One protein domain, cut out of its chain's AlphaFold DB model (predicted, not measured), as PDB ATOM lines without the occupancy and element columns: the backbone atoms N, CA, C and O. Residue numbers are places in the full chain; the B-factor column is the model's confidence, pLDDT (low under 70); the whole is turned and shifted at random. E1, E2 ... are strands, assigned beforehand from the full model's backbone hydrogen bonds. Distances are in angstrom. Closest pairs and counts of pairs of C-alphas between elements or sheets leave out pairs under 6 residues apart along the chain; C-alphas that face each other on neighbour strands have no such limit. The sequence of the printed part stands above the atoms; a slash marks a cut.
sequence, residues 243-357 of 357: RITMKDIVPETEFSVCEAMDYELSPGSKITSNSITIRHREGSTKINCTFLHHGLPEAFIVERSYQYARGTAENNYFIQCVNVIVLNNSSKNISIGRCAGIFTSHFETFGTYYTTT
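Overview. This is residues 243 to 357 of the 357 residues of an uncharacterized protein of Bacteroidales bacterium (UniProt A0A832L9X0). One antiparallel sheet of eight strands is folded back on itself into two leaves, like a partly closed barrel: E1, E2 and E3 face E5, E6, E7 and E4, and E8 is the hinge. The two leaves come near each other where E2 begins, close to E4. The printed part has 115 residues, with no named helix and strands E1 to E8 in that order along it; the sheet's order is E1, E2, E3, E8, E5, E6, E7, E4, and the class is all strand. The whole is compact, with a radius of gyration of the C-alphas of 13.2 A and spans of 37 by 26 by 20 A.

Along the chain. Find C-alpha 243 at (1.549, 63.561, 152.037), where E1, residues 243 to 245, begins. E2, residues 256 to 265, covers 23.8 A and bends by 74 degrees at 259; E3, residues 271 to 280, covers 27.0 A and bends by 58 degrees at 275. E4 is residues 288 to 292. Look next for E5, residues 302 to 311, which starts at C-alpha (14.963, 59.485, 153.775), covers 26.6 A and bends by 58 degrees at 308. E6, residues 319 to 327, covers 25.6 A, and E7, residues 333 to 341, covers 24.4 A. E8, residues 346 to 356, covers 25.4 A, bends by 86 degrees at 352 and ends at C-alpha (14.489, 53.193, 147.959).

Arrangement. Start at edge strand E1: it forms a hairpin with E2, with N 244 and O 263 2.7 A apart. E2 and E3 are a hairpin too, with N 257 and O 279 at 2.8 A; E1, E2 and E3 make a meander, each strand the antiparallel neighbour of the one before. Beside E3 comes E8, with N 276 and O 349 at 2.8 A. E8 pairs with E5 near both its ends: look at N 348 and O 310, 2.9 A, and N 356 and O 304, 2.7 A. E5, E6 and E7 form a second meander, with N 305 and O 324 at 2.8 A and N 325 and O 335 at 2.8 A. Edge strand E4 pairs with E7, N 291 and O 334 being 2.8 A apart. E4 to E7 make a Greek key, a meander of three with the first strand beside the fourth, and E5 to E8 make another. Across the fold, the closest C-alphas of E2 and E4, Ser 256 and Cys 289, are 5.7 A apart, while E1 and E4 are apart.

Size, cuts and confidence. The C-alphas farthest apart are those of Gly 268 and Gly 283, 41.5 A. The sheet is twisted and curled. The printed part has no cut and no long link, and it ends at 357, the chain's last residue. No printed residue is under 70 in pLDDT; the mean of the printed part is 91.5.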
ATOM      1  N   ARG A 243       1.603  62.728 153.240       91.69
ATOM      2  CA  ARG A 243       1.549  63.561 152.037       91.69
ATOM      3  C   ARG A 243       2.382  64.821 152.202       91.69
ATOM      4  O   ARG A 243       2.479  65.370 153.296       91.69
ATOM      5  N   ILE A 244       2.961  65.260 151.096       94.12
ATOM      6  CA  ILE A 244       3.659  66.525 150.931       94.12
ATOM      7  C   ILE A 244       2.883  67.323 149.893       94.12
ATOM      8  O   ILE A 244       2.656  66.859 148.774       94.12
ATOM      9  N   THR A 245       2.499  68.535 150.261       95.12
ATOM     10  CA  THR A 245       1.769  69.471 149.416       95.12
ATOM     11  C   THR A 245       2.533  70.784 149.268       95.12
ATOM     12  O   THR A 245       3.546  71.025 149.925       95.12
ATOM     13  N   MET A 246       2.008  71.692 148.445       96.19
ATOM     14  CA  MET A 246       2.540  73.055 148.316       96.19
ATOM     15  C   MET A 246       2.614  73.826 149.646       96.19
ATOM     16  O   MET A 246       3.415  74.746 149.760       96.19
ATOM     17  N   LYS A 247       1.799  73.468 150.650       95.25
ATOM     18  CA  LYS A 247       1.811  74.117 151.974       95.25
ATOM     19  C   LYS A 247       3.016  73.715 152.822       95.25
ATOM     20  O   LYS A 247       3.363  74.425 153.760       95.25
ATOM     21  N   ASP A 248       3.631  72.582 152.500       95.69
ATOM     22  CA  ASP A 248       4.695  71.987 153.300       95.69
ATOM     23  C   ASP A 248       6.084  72.457 152.850       95.69
ATOM     24  O   ASP A 248       7.060  72.274 153.578       95.69
ATOM     25  N   ILE A 249       6.179  73.086 151.674       96.38
ATOM     26  CA  ILE A 249       7.437  73.485 151.036       96.38
ATOM     27  C   ILE A 249       7.572  75.002 150.890       96.38
ATOM     28  O   ILE A 249       6.590  75.734 150.818       96.38
ATOM     29  N   VAL A 250       8.814  75.464 150.751       96.75
ATOM     30  CA  VAL A 250       9.150  76.779 150.200       96.75
ATOM     31  C   VAL A 250       9.239  76.618 148.678       96.75
ATOM     32  O   VAL A 250      10.218  76.045 148.191       96.75
ATOM     33  N   PRO A 251       8.224  77.060 147.912       95.69
ATOM     34  CA  PRO A 251       8.065  76.656 146.516       95.69
ATOM     35  C   PRO A 251       9.012  77.389 145.566       95.69
ATOM     36  O   PRO A 251       9.250  76.926 144.456       95.69
ATOM     37  N   GLU A 252       9.578  78.518 145.980       95.62
ATOM     38  CA  GLU A 252      10.464  79.320 145.147       95.62
ATOM     39  C   GLU A 252      11.876  79.358 145.713       95.62
ATOM     40  O   GLU A 252      12.102  79.594 146.899       95.62
ATOM     41  N   THR A 253      12.843  79.182 144.823       92.81
ATOM     42  CA  THR A 253      14.263  79.369 145.102       92.81
ATOM     43  C   THR A 253      14.881  80.294 144.061       92.81
ATOM     44  O   THR A 253      14.242  80.669 143.071       92.81
ATOM     45  N   GLU A 254      16.152  80.635 144.263       91.25
ATOM     46  CA  GLU A 254      16.958  81.371 143.286       91.25
ATOM     47  C   GLU A 254      17.027  80.655 141.925       91.25
ATOM     48  O   GLU A 254      17.109  81.307 140.890       91.25
ATOM     49  N   PHE A 255      16.947  79.320 141.901       93.12
ATOM     50  CA  PHE A 255      17.204  78.526 140.693       93.12
ATOM     51  C   PHE A 255      15.962  77.855 140.106       93.12
ATOM     52  O   PHE A 255      15.936  77.560 138.911       93.12
ATOM     53  N   SER A 256      14.938  77.612 140.922       95.12
ATOM     54  CA  SER A 256      13.778  76.803 140.541       95.12
ATOM     55  C   SER A 256      12.501  77.240 141.255       95.12
ATOM     56  O   SER A 256      12.545  77.773 142.365       95.12
ATOM     57  N   VAL A 257      11.367  76.953 140.626       96.56
ATOM     58  CA  VAL A 257      10.007  77.170 141.120       96.56
ATOM     59  C   VAL A 257       9.267  75.833 141.083       96.56
ATOM     60  O   VAL A 257       9.234  75.171 140.045       96.56
ATOM     61  N   CYS A 258       8.701  75.420 142.211       96.88
ATOM     62  CA  CYS A 258       7.726  74.345 142.299       96.88
ATOM     63  C   CYS A 258       6.341  74.957 142.125       96.88
ATOM     64  O   CYS A 258       5.987  75.920 142.797       96.88
ATOM     65  N   GLU A 259       5.589  74.415 141.184       97.12
ATOM     66  CA  GLU A 259       4.331  74.988 140.721       97.12
ATOM     67  C   GLU A 259       3.128  74.168 141.174       97.12
ATOM     68  O   GLU A 259       2.064  74.702 141.476       97.12
ATOM     69  N   ALA A 260       3.344  72.861 141.290       96.56
ATOM     70  CA  ALA A 260       2.452  71.924 141.934       96.56
ATOM     71  C   ALA A 260       3.298  70.881 142.671       96.56
ATOM     72  O   ALA A 260       4.284  70.382 142.125       96.56
ATOM     73  N   MET A 261       2.897  70.556 143.895       95.81
ATOM     74  CA  MET A 261       3.482  69.498 144.706       95.81
ATOM     75  C   MET A 261       2.346  68.689 145.303       95.81
ATOM     76  O   MET A 261       1.555  69.206 146.095       95.81
ATOM     77  N   ASP A 262       2.309  67.428 144.917       94.31
ATOM     78  CA  ASP A 262       1.509  66.391 145.527       94.31
ATOM     79  C   ASP A 262       2.348  65.115 145.531       94.31
ATOM     80  O   ASP A 262       2.561  64.504 144.485       94.31
ATOM     81  N   TYR A 263       2.919  64.772 146.679       93.38
ATOM     82  CA  TYR A 263       3.761  63.592 146.842       93.38
ATOM     83  C   TYR A 263       3.301  62.814 148.062       93.38
ATOM     84  O   TYR A 263       3.315  63.328 149.177       93.38
ATOM     85  N   GLU A 264       2.909  61.570 147.857       91.62
ATOM     86  CA  GLU A 264       2.327  60.724 148.884       91.62
ATOM     87  C   GLU A 264       3.168  59.466 149.085       91.62
ATOM     88  O   GLU A 264       3.701  58.914 148.124       91.62
ATOM     89  N   LEU A 265       3.262  58.996 150.328       90.19
ATOM     90  CA  LEU A 265       3.787  57.685 150.688       90.19
ATOM     91  C   LEU A 265       2.645  56.791 151.181       90.19
ATOM     92  O   LEU A 265       1.957  57.107 152.157       90.19
ATOM     93  N   SER A 266       2.468  55.651 150.514       84.94
ATOM     94  CA  SER A 266       1.446  54.668 150.860       84.94
ATOM     95  C   SER A 266       1.787  53.968 152.191       84.94
ATOM     96  O   SER A 266       2.866  53.371 152.294       84.94
ATOM     97  N   PRO A 267       0.887  53.979 153.195       79.31
ATOM     98  CA  PRO A 267       1.126  53.381 154.508       79.31
ATOM     99  C   PRO A 267       1.599  51.926 154.429       79.31
ATOM    100  O   PRO A 267       1.051  51.120 153.681       79.31
ATOM    101  N   GLY A 268       2.634  51.587 155.201       74.56
ATOM    102  CA  GLY A 268       3.161  50.219 155.294       74.56
ATOM    103  C   GLY A 268       3.843  49.681 154.028       74.56
ATOM    104  O   GLY A 268       4.273  48.529 154.019       74.56
ATOM    105  N   SER A 269       3.979  50.485 152.970       75.56
ATOM    106  CA  SER A 269       4.624  50.085 151.717       75.56
ATOM    107  C   SER A 269       5.730  51.061 151.320       75.56
ATOM    108  O   SER A 269       5.743  52.220 151.725       75.56
ATOM    109  N   LYS A 270       6.665  50.597 150.489       86.25
ATOM    110  CA  LYS A 270       7.699  51.436 149.868       86.25
ATOM    111  C   LYS A 270       7.247  51.927 148.493       86.25
ATOM    112  O   LYS A 270       7.939  51.751 147.494       86.25
ATOM    113  N   ILE A 271       6.035  52.474 148.449       90.06
ATOM    114  CA  ILE A 271       5.402  52.985 147.237       90.06
ATOM    115  C   ILE A 271       5.021  54.443 147.463       90.06
ATOM    116  O   ILE A 271       4.371  54.780 148.451       90.06
ATOM    117  N   THR A 272       5.415  55.294 146.522       91.00
ATOM    118  CA  THR A 272       4.985  56.685 146.445       91.00
ATOM    119  C   THR A 272       4.062  56.890 145.255       91.00
ATOM    120  O   THR A 272       4.273  56.283 144.206       91.00
ATOM    121  N   SER A 273       3.069  57.757 145.408       91.56
ATOM    122  CA  SER A 273       2.281  58.289 144.297       91.56
ATOM    123  C   SER A 273       2.442  59.796 144.263       91.56
ATOM    124  O   SER A 273       2.434  60.438 145.313       91.56
ATOM    125  N   ASN A 274       2.615  60.376 143.080       92.94
ATOM    126  CA  ASN A 274       2.858  61.805 142.978       92.94
ATOM    127  C   ASN A 274       2.272  62.461 141.728       92.94
ATOM    128  O   ASN A 274       1.959  61.805 140.733       92.94
ATOM    129  N   SER A 275       2.170  63.782 141.811       94.50
ATOM    130  CA  SER A 275       1.945  64.736 140.734       94.50
ATOM    131  C   SER A 275       2.697  66.020 141.093       94.50
ATOM    132  O   SER A 275       2.344  66.722 142.040       94.50
ATOM    133  N   ILE A 276       3.801  66.290 140.400       96.69
ATOM    134  CA  ILE A 276       4.703  67.403 140.710       96.69
ATOM    135  C   ILE A 276       5.025  68.151 139.421       96.69
ATOM    136  O   ILE A 276       5.430  67.526 138.442       96.69
ATOM    137  N   THR A 277       4.930  69.479 139.446       97.25
ATOM    138  CA  THR A 277       5.292  70.367 138.330       97.25
ATOM    139  C   THR A 277       6.371  71.344 138.777       97.25
ATOM    140  O   THR A 277       6.249  71.991 139.822       97.25
ATOM    141  N   ILE A 278       7.459  71.431 138.007       96.00
ATOM    142  CA  ILE A 278       8.654  72.202 138.359       96.00
ATOM    143  C   ILE A 278       9.182  72.961 137.147       96.00
ATOM    144  O   ILE A 278       9.287  72.417 136.045       96.00
ATOM    145  N   ARG A 279       9.619  74.199 137.385       94.88
ATOM    146  CA  ARG A 279      10.321  75.033 136.412       94.88
ATOM    147  C   ARG A 279      11.674  75.501 136.944       94.88
ATOM    148  O   ARG A 279      11.776  75.993 138.061       94.88
ATOM    149  N   HIS A 280      12.714  75.412 136.127       92.75
ATOM    150  CA  HIS A 280      13.974  76.118 136.338       92.75
ATOM    151  C   HIS A 280      13.835  77.585 135.936       92.75
ATOM    152  O   HIS A 280      13.275  77.898 134.886       92.75
ATOM    153  N   ARG A 281      14.397  78.491 136.739       91.94
ATOM    154  CA  ARG A 281      14.508  79.897 136.353       91.94
ATOM    155  C   ARG A 281      15.463  80.053 135.173       91.94
ATOM    156  O   ARG A 281      16.404  79.275 134.996       91.94
ATOM    157  N   GLU A 282      15.204  81.076 134.369       84.62
ATOM    158  CA  GLU A 282      16.041  81.429 133.230       84.62
ATOM    159  C   GLU A 282      17.497  81.650 133.673       84.62
ATOM    160  O   GLU A 282      17.760  82.260 134.707       84.62
ATOM    161  N   GLY A 283      18.449  81.085 132.927       79.38
ATOM    162  CA  GLY A 283      19.877  81.145 133.259       79.38
ATOM    163  C   GLY A 283      20.348  80.182 134.359       79.38
ATOM    164  O   GLY A 283      21.551  80.113 134.617       79.38
ATOM    165  N   SER A 284      19.462  79.398 134.986       82.00
ATOM    166  CA  SER A 284      19.874  78.396 135.977       82.00
ATOM    167  C   SER A 284      20.708  77.277 135.342       82.00
ATOM    168  O   SER A 284      20.246  76.556 134.459       82.00
ATOM    169  N   THR A 285      21.906  77.053 135.884       77.62
ATOM    170  CA  THR A 285      22.788  75.925 135.534       77.62
ATOM    171  C   THR A 285      22.668  74.743 136.501       77.62
ATOM    172  O   THR A 285      23.371  73.742 136.358       77.62
ATOM    173  N   LYS A 286      21.791  74.835 137.513       81.81
ATOM    174  CA  LYS A 286      21.609  73.769 138.504       81.81
ATOM    175  C   LYS A 286      20.961  72.538 137.876       81.81
ATOM    176  O   LYS A 286      19.939  72.629 137.203       81.81
ATOM    177  N   ILE A 287      21.547  71.379 138.169       80.69
ATOM    178  CA  ILE A 287      21.063  70.068 137.713       80.69
ATOM    179  C   ILE A 287      19.835  69.618 138.521       80.69
ATOM    180  O   ILE A 287      18.970  68.932 137.982       80.69
ATOM    181  N   ASN A 288      19.742  70.040 139.788       89.94
ATOM    182  CA  ASN A 288      18.671  69.658 140.704       89.94
ATOM    183  C   ASN A 288      17.827  70.870 141.100       89.94
ATOM    184  O   ASN A 288      18.365  71.943 141.387       89.94
ATOM    185  N   CYS A 289      16.522  70.659 141.219       93.88
ATOM    186  CA  CYS A 289      15.594  71.569 141.876       93.88
ATOM    187  C   CYS A 289      15.474  71.145 143.338       93.88
ATOM    188  O   CYS A 289      15.058  70.023 143.605       93.88
ATOM    189  N   THR A 290      15.868  71.998 144.282       95.50
ATOM    190  CA  THR A 290      15.805  71.667 145.715       95.50
ATOM    191  C   THR A 290      14.912  72.656 146.434       95.50
ATOM    192  O   THR A 290      15.153  73.854 146.348       95.50
ATOM    193  N   PHE A 291      13.915  72.155 147.154       96.62
ATOM    194  CA  PHE A 291      12.936  72.943 147.893       96.62
ATOM    195  C   PHE A 291      13.045  72.614 149.379       96.62
ATOM    196  O   PHE A 291      13.065  71.442 149.756       96.62
ATOM    197  N   LEU A 292      13.154  73.634 150.229       96.56
ATOM    198  CA  LEU A 292      13.107  73.444 151.683       96.56
ATOM    199  C   LEU A 292      11.675  73.114 152.108       96.56
ATOM    200  O   LEU A 292      10.734  73.564 151.459       96.56
ATOM    201  N   HIS A 293      11.504  72.380 153.205       95.50
ATOM    202  CA  HIS A 293      10.187  72.111 153.781       95.50
ATOM    203  C   HIS A 293      10.097  72.531 155.252       95.50
ATOM    204  O   HIS A 293      11.095  72.563 155.976       95.50
ATOM    205  N   HIS A 294       8.884  72.816 155.725       92.38
ATOM    206  CA  HIS A 294       8.622  73.282 157.094       92.38
ATOM    207  C   HIS A 294       8.672  72.161 158.149       92.38
ATOM    208  O   HIS A 294       8.682  72.428 159.350       92.38
ATOM    209  N   GLY A 295       8.793  70.913 157.696       89.25
ATOM    210  CA  GLY A 295       8.806  69.700 158.510       89.25
ATOM    211  C   GLY A 295       7.771  68.739 157.949       89.25
ATOM    212  O   GLY A 295       6.677  69.173 157.610       89.25
ATOM    213  N   LEU A 296       8.132  67.469 157.792       91.69
ATOM    214  CA  LEU A 296       7.241  66.461 157.222       91.69
ATOM    215  C   LEU A 296       6.862  65.421 158.283       91.69
ATOM    216  O   LEU A 296       7.606  65.263 159.257       91.69
ATOM    217  N   PRO A 297       5.741  64.697 158.097       88.50
ATOM    218  CA  PRO A 297       5.379  63.566 158.948       88.50
ATOM    219  C   PRO A 297       6.541  62.584 159.151       88.50
ATOM    220  O   PRO A 297       7.333  62.369 158.234       88.50
ATOM    221  N   GLU A 298       6.602  61.932 160.317       87.75
ATOM    222  CA  GLU A 298       7.660  60.958 160.659       87.75
ATOM    223  C   GLU A 298       7.723  59.758 159.701       87.75
ATOM    224  O   GLU A 298       8.755  59.100 159.588       87.75
ATOM    225  N   ALA A 299       6.638  59.511 158.959       87.44
ATOM    226  CA  ALA A 299       6.606  58.543 157.869       87.44
ATOM    227  C   ALA A 299       7.647  58.839 156.770       87.44
ATOM    228  O   ALA A 299       8.104  57.915 156.101       87.44
ATOM    229  N   PHE A 300       8.049  60.103 156.590       89.31
ATOM    230  CA  PHE A 300       9.155  60.485 155.719       89.31
ATOM    231  C   PHE A 300      10.451  60.542 156.527       89.31
ATOM    232  O   PHE A 300      10.611  61.401 157.391       89.31
ATOM    233  N   ILE A 301      11.408  59.664 156.222       86.06
ATOM    234  CA  ILE A 301      12.727  59.642 156.876       86.06
ATOM    235  C   ILE A 301      13.782  60.141 155.883       86.06
ATOM    236  O   ILE A 301      14.231  61.291 155.933       86.06
ATOM    237  N   VAL A 302      14.140  59.254 154.957       89.31
ATOM    238  CA  VAL A 302      14.963  59.485 153.775       89.31
ATOM    239  C   VAL A 302      14.353  58.597 152.708       89.31
ATOM    240  O   VAL A 302      14.420  57.375 152.809       89.31
ATOM    241  N   GLU A 303      13.713  59.207 151.720       90.25
ATOM    242  CA  GLU A 303      13.070  58.467 150.641       90.25
ATOM    243  C   GLU A 303      13.661  58.925 149.317       90.25
ATOM    244  O   GLU A 303      13.761  60.119 149.043       90.25
ATOM    245  N   ARG A 304      14.060  57.973 148.481       93.25
ATOM    246  CA  ARG A 304      14.478  58.218 147.104       93.25
ATOM    247  C   ARG A 304      13.586  57.422 146.175       93.25
ATOM    248  O   ARG A 304      13.404  56.232 146.365       93.25
ATOM    249  N   SER A 305      13.091  58.042 145.118       95.19
ATOM    250  CA  SER A 305      12.380  57.339 144.050       95.19
ATOM    251  C   SER A 305      12.905  57.788 142.696       95.19
ATOM    252  O   SER A 305      13.280  58.948 142.526       95.19
ATOM    253  N   TYR A 306      12.960  56.860 141.745       95.00
ATOM    254  CA  TYR A 306      13.266  57.151 140.347       95.00
ATOM    255  C   TYR A 306      11.957  57.171 139.578       95.00
ATOM    256  O   TYR A 306      11.207  56.195 139.607       95.00
ATOM    257  N   GLN A 307      11.676  58.298 138.939       95.56
ATOM    258  CA  GLN A 307      10.370  58.603 138.387       95.56
ATOM    259  C   GLN A 307      10.477  58.966 136.913       95.56
ATOM    260  O   GLN A 307      11.428  59.629 136.483       95.56
ATOM    261  N   TYR A 308       9.477  58.561 136.134       94.88
ATOM    262  CA  TYR A 308       9.303  59.113 134.802       94.88
ATOM    263  C   TYR A 308       8.784  60.543 134.921       94.88
ATOM    264  O   TYR A 308       7.957  60.882 135.769       94.88
ATOM    265  N   ALA A 309       9.293  61.393 134.047       95.50
ATOM    266  CA  ALA A 309       8.880  62.770 133.915       95.50
ATOM    267  C   ALA A 309       8.769  63.123 132.435       95.50
ATOM    268  O   ALA A 309       9.338  62.456 131.565       95.50
ATOM    269  N   ARG A 310       8.057  64.204 132.145       95.06
ATOM    270  CA  ARG A 310       7.997  64.769 130.800       95.06
ATOM    271  C   ARG A 310       8.051  66.284 130.838       95.06
ATOM    272  O   ARG A 310       7.642  66.897 131.820       95.06
ATOM    273  N   GLY A 311       8.534  66.884 129.757       94.50
ATOM    274  CA  GLY A 311       8.367  68.312 129.523       94.50
ATOM    275  C   GLY A 311       6.890  68.706 129.498       94.50
ATOM    276  O   GLY A 311       6.017  67.895 129.196       94.50
ATOM    277  N   THR A 312       6.603  69.965 129.799       94.12
ATOM    278  CA  THR A 312       5.274  70.544 129.569       94.12
ATOM    279  C   THR A 312       5.016  70.761 128.070       94.12
ATOM    280  O   THR A 312       5.876  70.473 127.230       94.12
ATOM    281  N   ALA A 313       3.830  71.263 127.708       92.88
ATOM    282  CA  ALA A 313       3.438  71.495 126.313       92.88
ATOM    283  C   ALA A 313       4.454  72.351 125.532       92.88
ATOM    284  O   ALA A 313       4.794  72.028 124.398       92.88
ATOM    285  N   GLU A 314       4.992  73.396 126.165       92.81
ATOM    286  CA  GLU A 314       6.035  74.269 125.599       92.81
ATOM    287  C   GLU A 314       7.360  73.539 125.316       92.81
ATOM    288  O   GLU A 314       8.157  73.987 124.498       92.81
ATOM    289  N   ASN A 315       7.578  72.391 125.961       90.69
ATOM    290  CA  ASN A 315       8.758  71.543 125.818       90.69
ATOM    291  C   ASN A 315       8.445  70.226 125.084       90.69
ATOM    292  O   ASN A 315       9.135  69.225 125.283       90.69
ATOM    293  N   ASN A 316       7.400  70.212 124.245       92.44
ATOM    294  CA  ASN A 316       7.017  69.098 123.367       92.44
ATOM    295  C   ASN A 316       6.814  67.748 124.075       92.44
ATOM    296  O   ASN A 316       6.922  66.699 123.440       92.44
ATOM    297  N   TYR A 317       6.535  67.753 125.381       93.94
ATOM    298  CA  TYR A 317       6.364  66.533 126.173       93.94
ATOM    299  C   TYR A 317       7.540  65.546 126.104       93.94
ATOM    300  O   TYR A 317       7.343  64.336 126.231       93.94
ATOM    301  N   PHE A 318       8.772  66.037 125.926       94.00
ATOM    302  CA  PHE A 318       9.947  65.167 125.912       94.00
ATOM    303  C   PHE A 318      10.083  64.378 127.212       94.00
ATOM    304  O   PHE A 318       9.999  64.942 128.301       94.00
ATOM    305  N   ILE A 319      10.313  63.072 127.088       93.44
ATOM    306  CA  ILE A 319      10.416  62.159 128.225       93.44
ATOM    307  C   ILE A 319      11.812  62.250 128.845       93.44
ATOM    308  O   ILE A 319      12.832  62.278 128.150       93.44
ATOM    309  N   GLN A 320      11.847  62.232 130.172       93.31
ATOM    310  CA  GLN A 320      13.063  62.164 130.969       93.31
ATOM    311  C   GLN A 320      12.840  61.313 132.226       93.31
ATOM    312  O   GLN A 320      11.715  60.990 132.602       93.31
ATOM    313  N   CYS A 321      13.931  60.935 132.874       94.31
ATOM    314  CA  CYS A 321      13.942  60.266 134.166       94.31
ATOM    315  C   CYS A 321      14.499  61.233 135.207       94.31
ATOM    316  O   CYS A 321      15.555  61.844 134.996       94.31
ATOM    317  N   VAL A 322      13.798  61.350 136.329       95.25
ATOM    318  CA  VAL A 322      14.192  62.177 137.469       95.25
ATOM    319  C   VAL A 322      14.312  61.319 138.718       95.25
ATOM    320  O   VAL A 322      13.654  60.289 138.840       95.25
ATOM    321  N   ASN A 323      15.140  61.738 139.665       95.19
ATOM    322  CA  ASN A 323      15.103  61.208 141.018       95.19
ATOM    323  C   ASN A 323      14.458  62.229 141.945       95.19
ATOM    324  O   ASN A 323      14.876  63.383 141.978       95.19
ATOM    325  N   VAL A 324      13.482  61.791 142.730       96.00
ATOM    326  CA  VAL A 324      12.900  62.575 143.820       96.00
ATOM    327  C   VAL A 324      13.476  62.047 145.123       96.00
ATOM    328  O   VAL A 324      13.328  60.863 145.427       96.00
ATOM    329  N   ILE A 325      14.165  62.912 145.863       95.19
ATOM    330  CA  ILE A 325      14.751  62.616 147.168       95.19
ATOM    331  C   ILE A 325      14.079  63.501 148.214       95.19
ATOM    332  O   ILE A 325      14.176  64.721 148.130       95.19
ATOM    333  N   VAL A 326      13.450  62.890 149.210       94.69
ATOM    334  CA  VAL A 326      12.887  63.555 150.387       94.69
ATOM    335  C   VAL A 326      13.836  63.332 151.561       94.69
ATOM    336  O   VAL A 326      14.105  62.192 151.936       94.69
ATOM    337  N   LEU A 327      14.354  64.416 152.139       93.56
ATOM    338  CA  LEU A 327      15.270  64.407 153.278       93.56
ATOM    339  C   LEU A 327      14.624  65.118 154.467       93.56
ATOM    340  O   LEU A 327      14.763  66.332 154.598       93.56
ATOM    341  N   ASN A 328      13.971  64.367 155.357       91.88
ATOM    342  CA  ASN A 328      13.287  64.952 156.516       91.88
ATOM    343  C   ASN A 328      14.234  65.144 157.716       91.88
ATOM    344  O   ASN A 328      14.228  66.191 158.362       91.88
ATOM    345  N   ASN A 329      15.107  64.164 157.977       84.88
ATOM    346  CA  ASN A 329      15.911  64.136 159.207       84.88
ATOM    347  C   ASN A 329      17.234  64.909 159.132       84.88
ATOM    348  O   ASN A 329      17.744  65.341 160.163       84.88
ATOM    349  N   SER A 330      17.820  65.066 157.943       78.50
ATOM    350  CA  SER A 330      19.142  65.683 157.782       78.50
ATOM    351  C   SER A 330      19.049  67.160 157.407       78.50
ATOM    352  O   SER A 330      19.471  68.029 158.163       78.50
ATOM    353  N   SER A 331      18.496  67.450 156.231       84.56
ATOM    354  CA  SER A 331      18.590  68.767 155.594       84.56
ATOM    355  C   SER A 331      17.242  69.434 155.319       84.56
ATOM    356  O   SER A 331      17.221  70.484 154.679       84.56
ATOM    357  N   LYS A 332      16.142  68.830 155.792       93.50
ATOM    358  CA  LYS A 332      14.754  69.297 155.645       93.50
ATOM    359  C   LYS A 332      14.434  69.831 154.246       93.50
ATOM    360  O   LYS A 332      14.010  70.978 154.079       93.50
ATOM    361  N   ASN A 333      14.717  69.026 153.225       94.94
ATOM    362  CA  ASN A 333      14.521  69.429 151.840       94.94
ATOM    363  C   ASN A 333      14.065  68.284 150.939       94.94
ATOM    364  O   ASN A 333      14.199  67.106 151.264       94.94
ATOM    365  N   ILE A 334      13.525  68.670 149.792       95.88
ATOM    366  CA  ILE A 334      13.116  67.781 148.716       95.88
ATOM    367  C   ILE A 334      13.928  68.168 147.493       95.88
ATOM    368  O   ILE A 334      13.897  69.322 147.066       95.88
ATOM    369  N   SER A 335      14.668  67.218 146.936       95.25
ATOM    370  CA  SER A 335      15.502  67.422 145.758       95.25
ATOM    371  C   SER A 335      14.976  66.593 144.597       95.25
ATOM    372  O   SER A 335      14.857  65.374 144.704       95.25
ATOM    373  N   ILE A 336      14.676  67.256 143.486       95.75
ATOM    374  CA  ILE A 336      14.310  66.631 142.222       95.75
ATOM    375  C   ILE A 336      15.479  66.822 141.268       95.75
ATOM    376  O   ILE A 336      15.745  67.934 140.802       95.75
ATOM    377  N   GLY A 337      16.215  65.743 141.033       91.88
ATOM    378  CA  GLY A 337      17.382  65.722 140.165       91.88
ATOM    379  C   GLY A 337      17.098  65.050 138.832       91.88
ATOM    380  O   GLY A 337      16.204  64.219 138.686       91.88
ATOM    381  N   ARG A 338      17.882  65.423 137.829       88.38
ATOM    382  CA  ARG A 338      17.829  64.839 136.488       88.38
ATOM    383  C   ARG A 338      18.717  63.598 136.433       88.38
ATOM    384  O   ARG A 338      19.894  63.674 136.773       88.38
ATOM    385  N   CYS A 339      18.167  62.470 135.992       87.94
ATOM    386  CA  CYS A 339      18.895  61.201 135.902       87.94
ATOM    387  C   CYS A 339      19.257  60.828 134.462       87.94
ATOM    388  O   CYS A 339      20.408  60.498 134.189       87.94
ATOM    389  N   ALA A 340      18.293  60.867 133.538       87.88
ATOM    390  CA  ALA A 340      18.505  60.482 132.138       87.88
ATOM    391  C   ALA A 340      17.454  61.106 131.202       87.88
ATOM    392  O   ALA A 340      16.371  61.471 131.651       87.88
ATOM    393  N   GLY A 341      17.743  61.173 129.901       86.06
ATOM    394  CA  GLY A 341      16.806  61.646 128.870       86.06
ATOM    395  C   GLY A 341      17.034  63.094 128.425       86.06
ATOM    396  O   GLY A 341      18.121  63.643 128.608       86.06
ATOM    397  N   ILE A 342      16.018  63.694 127.795       85.62
ATOM    398  CA  ILE A 342      16.077  65.079 127.304       85.62
ATOM    399  C   ILE A 342      15.650  66.013 128.431       85.62
ATOM    400  O   ILE A 342      14.480  66.056 128.805       85.62
ATOM    401  N   PHE A 343      16.610  66.768 128.960       87.88
ATOM    402  CA  PHE A 343      16.375  67.627 130.109       87.88
ATOM    403  C   PHE A 343      15.662  68.920 129.739       87.88
ATOM    404  O   PHE A 343      16.257  69.832 129.166       87.88
ATOM    405  N   THR A 344      14.391  69.018 130.119       90.62
ATOM    406  CA  THR A 344      13.583  70.219 129.897       90.62
ATOM    407  C   THR A 344      13.640  71.142 131.115       90.62
ATOM    408  O   THR A 344      13.765  70.702 132.264       90.62
ATOM    409  N   SER A 345      13.599  72.455 130.884       90.81
ATOM    410  CA  SER A 345      13.600  73.466 131.952       90.81
ATOM    411  C   SER A 345      12.277  73.504 132.716       90.81
ATOM    412  O   SER A 345      12.279  73.860 133.888       90.81
ATOM    413  N   HIS A 346      11.174  73.102 132.088       94.88
ATOM    414  CA  HIS A 346       9.849  73.012 132.691       94.88
ATOM    415  C   HIS A 346       9.298  71.604 132.456       94.88
ATOM    416  O   HIS A 346       9.229  71.135 131.311       94.88
ATOM    417  N   PHE A 347       8.991  70.898 133.540       95.19
ATOM    418  CA  PHE A 347       8.610  69.494 133.496       95.19
ATOM    419  C   PHE A 347       7.666  69.100 134.621       95.19
ATOM    420  O   PHE A 347       7.563  69.769 135.647       95.19
ATOM    421  N   GLU A 348       7.021  67.960 134.421       96.44
ATOM    422  CA  GLU A 348       6.158  67.319 135.395       96.44
ATOM    423  C   GLU A 348       6.543  65.851 135.579       96.44
ATOM    424  O   GLU A 348       6.990  65.184 134.642       96.44
ATOM    425  N   THR A 349       6.373  65.348 136.797       95.69
ATOM    426  CA  THR A 349       6.459  63.924 137.118       95.69
ATOM    427  C   THR A 349       5.193  63.496 137.835       95.69
ATOM    428  O   THR A 349       4.687  64.204 138.706       95.69
ATOM    429  N   PHE A 350       4.651  62.358 137.421       94.31
ATOM    430  CA  PHE A 350       3.397  61.838 137.938       94.31
ATOM    431  C   PHE A 350       3.370  60.314 137.859       94.31
ATOM    432  O   PHE A 350       4.077  59.716 137.044       94.31
ATOM    433  N   GLY A 351       2.539  59.689 138.686       92.62
ATOM    434  CA  GLY A 351       2.345  58.240 138.711       92.62
ATOM    435  C   GLY A 351       2.722  57.626 140.049       92.62
ATOM    436  O   GLY A 351       2.759  58.315 141.063       92.62
ATOM    437  N   THR A 352       2.978  56.320 140.034       93.06
ATOM    438  CA  THR A 352       3.271  55.525 141.227       93.06
ATOM    439  C   THR A 352       4.620  54.833 141.074       93.06
ATOM    440  O   THR A 352       4.865  54.160 140.071       93.06
ATOM    441  N   TYR A 353       5.494  54.989 142.066       94.50
ATOM    442  CA  TYR A 353       6.890  54.569 142.015       94.50
ATOM    443  C   TYR A 353       7.316  53.865 143.294       94.50
ATOM    444  O   TYR A 353       6.782  54.104 144.373       94.50
ATOM    445  N   TYR A 354       8.326  53.011 143.173       93.69
ATOM    446  CA  TYR A 354       8.963  52.392 144.326       93.69
ATOM    447  C   TYR A 354       9.952  53.362 144.987       93.69
ATOM    448  O   TYR A 354      10.715  54.052 144.303       93.69
ATOM    449  N   THR A 355       9.959  53.386 146.316       91.62
ATOM    450  CA  THR A 355      10.887  54.184 147.122       91.62
ATOM    451  C   THR A 355      12.026  53.315 147.653       91.62
ATOM    452  O   THR A 355      11.812  52.312 148.330       91.62
ATOM    453  N   THR A 356      13.254  53.724 147.380       86.44
ATOM    454  CA  THR A 356      14.489  53.193 147.959       86.44
ATOM    455  C   THR A 356      14.940  54.079 149.121       86.44
ATOM    456  O   THR A 356      14.897  55.302 148.989       86.44
ATOM    457  N   THR A 357      15.390  53.477 150.220       71.31
ATOM    458  CA  THR A 357      16.034  54.173 151.354       71.31
ATOM    459  C   THR A 357      17.499  54.462 151.087       71.31
ATOM    460  O   THR A 357      18.174  53.529 150.590       71.31
TER     461      THR A 357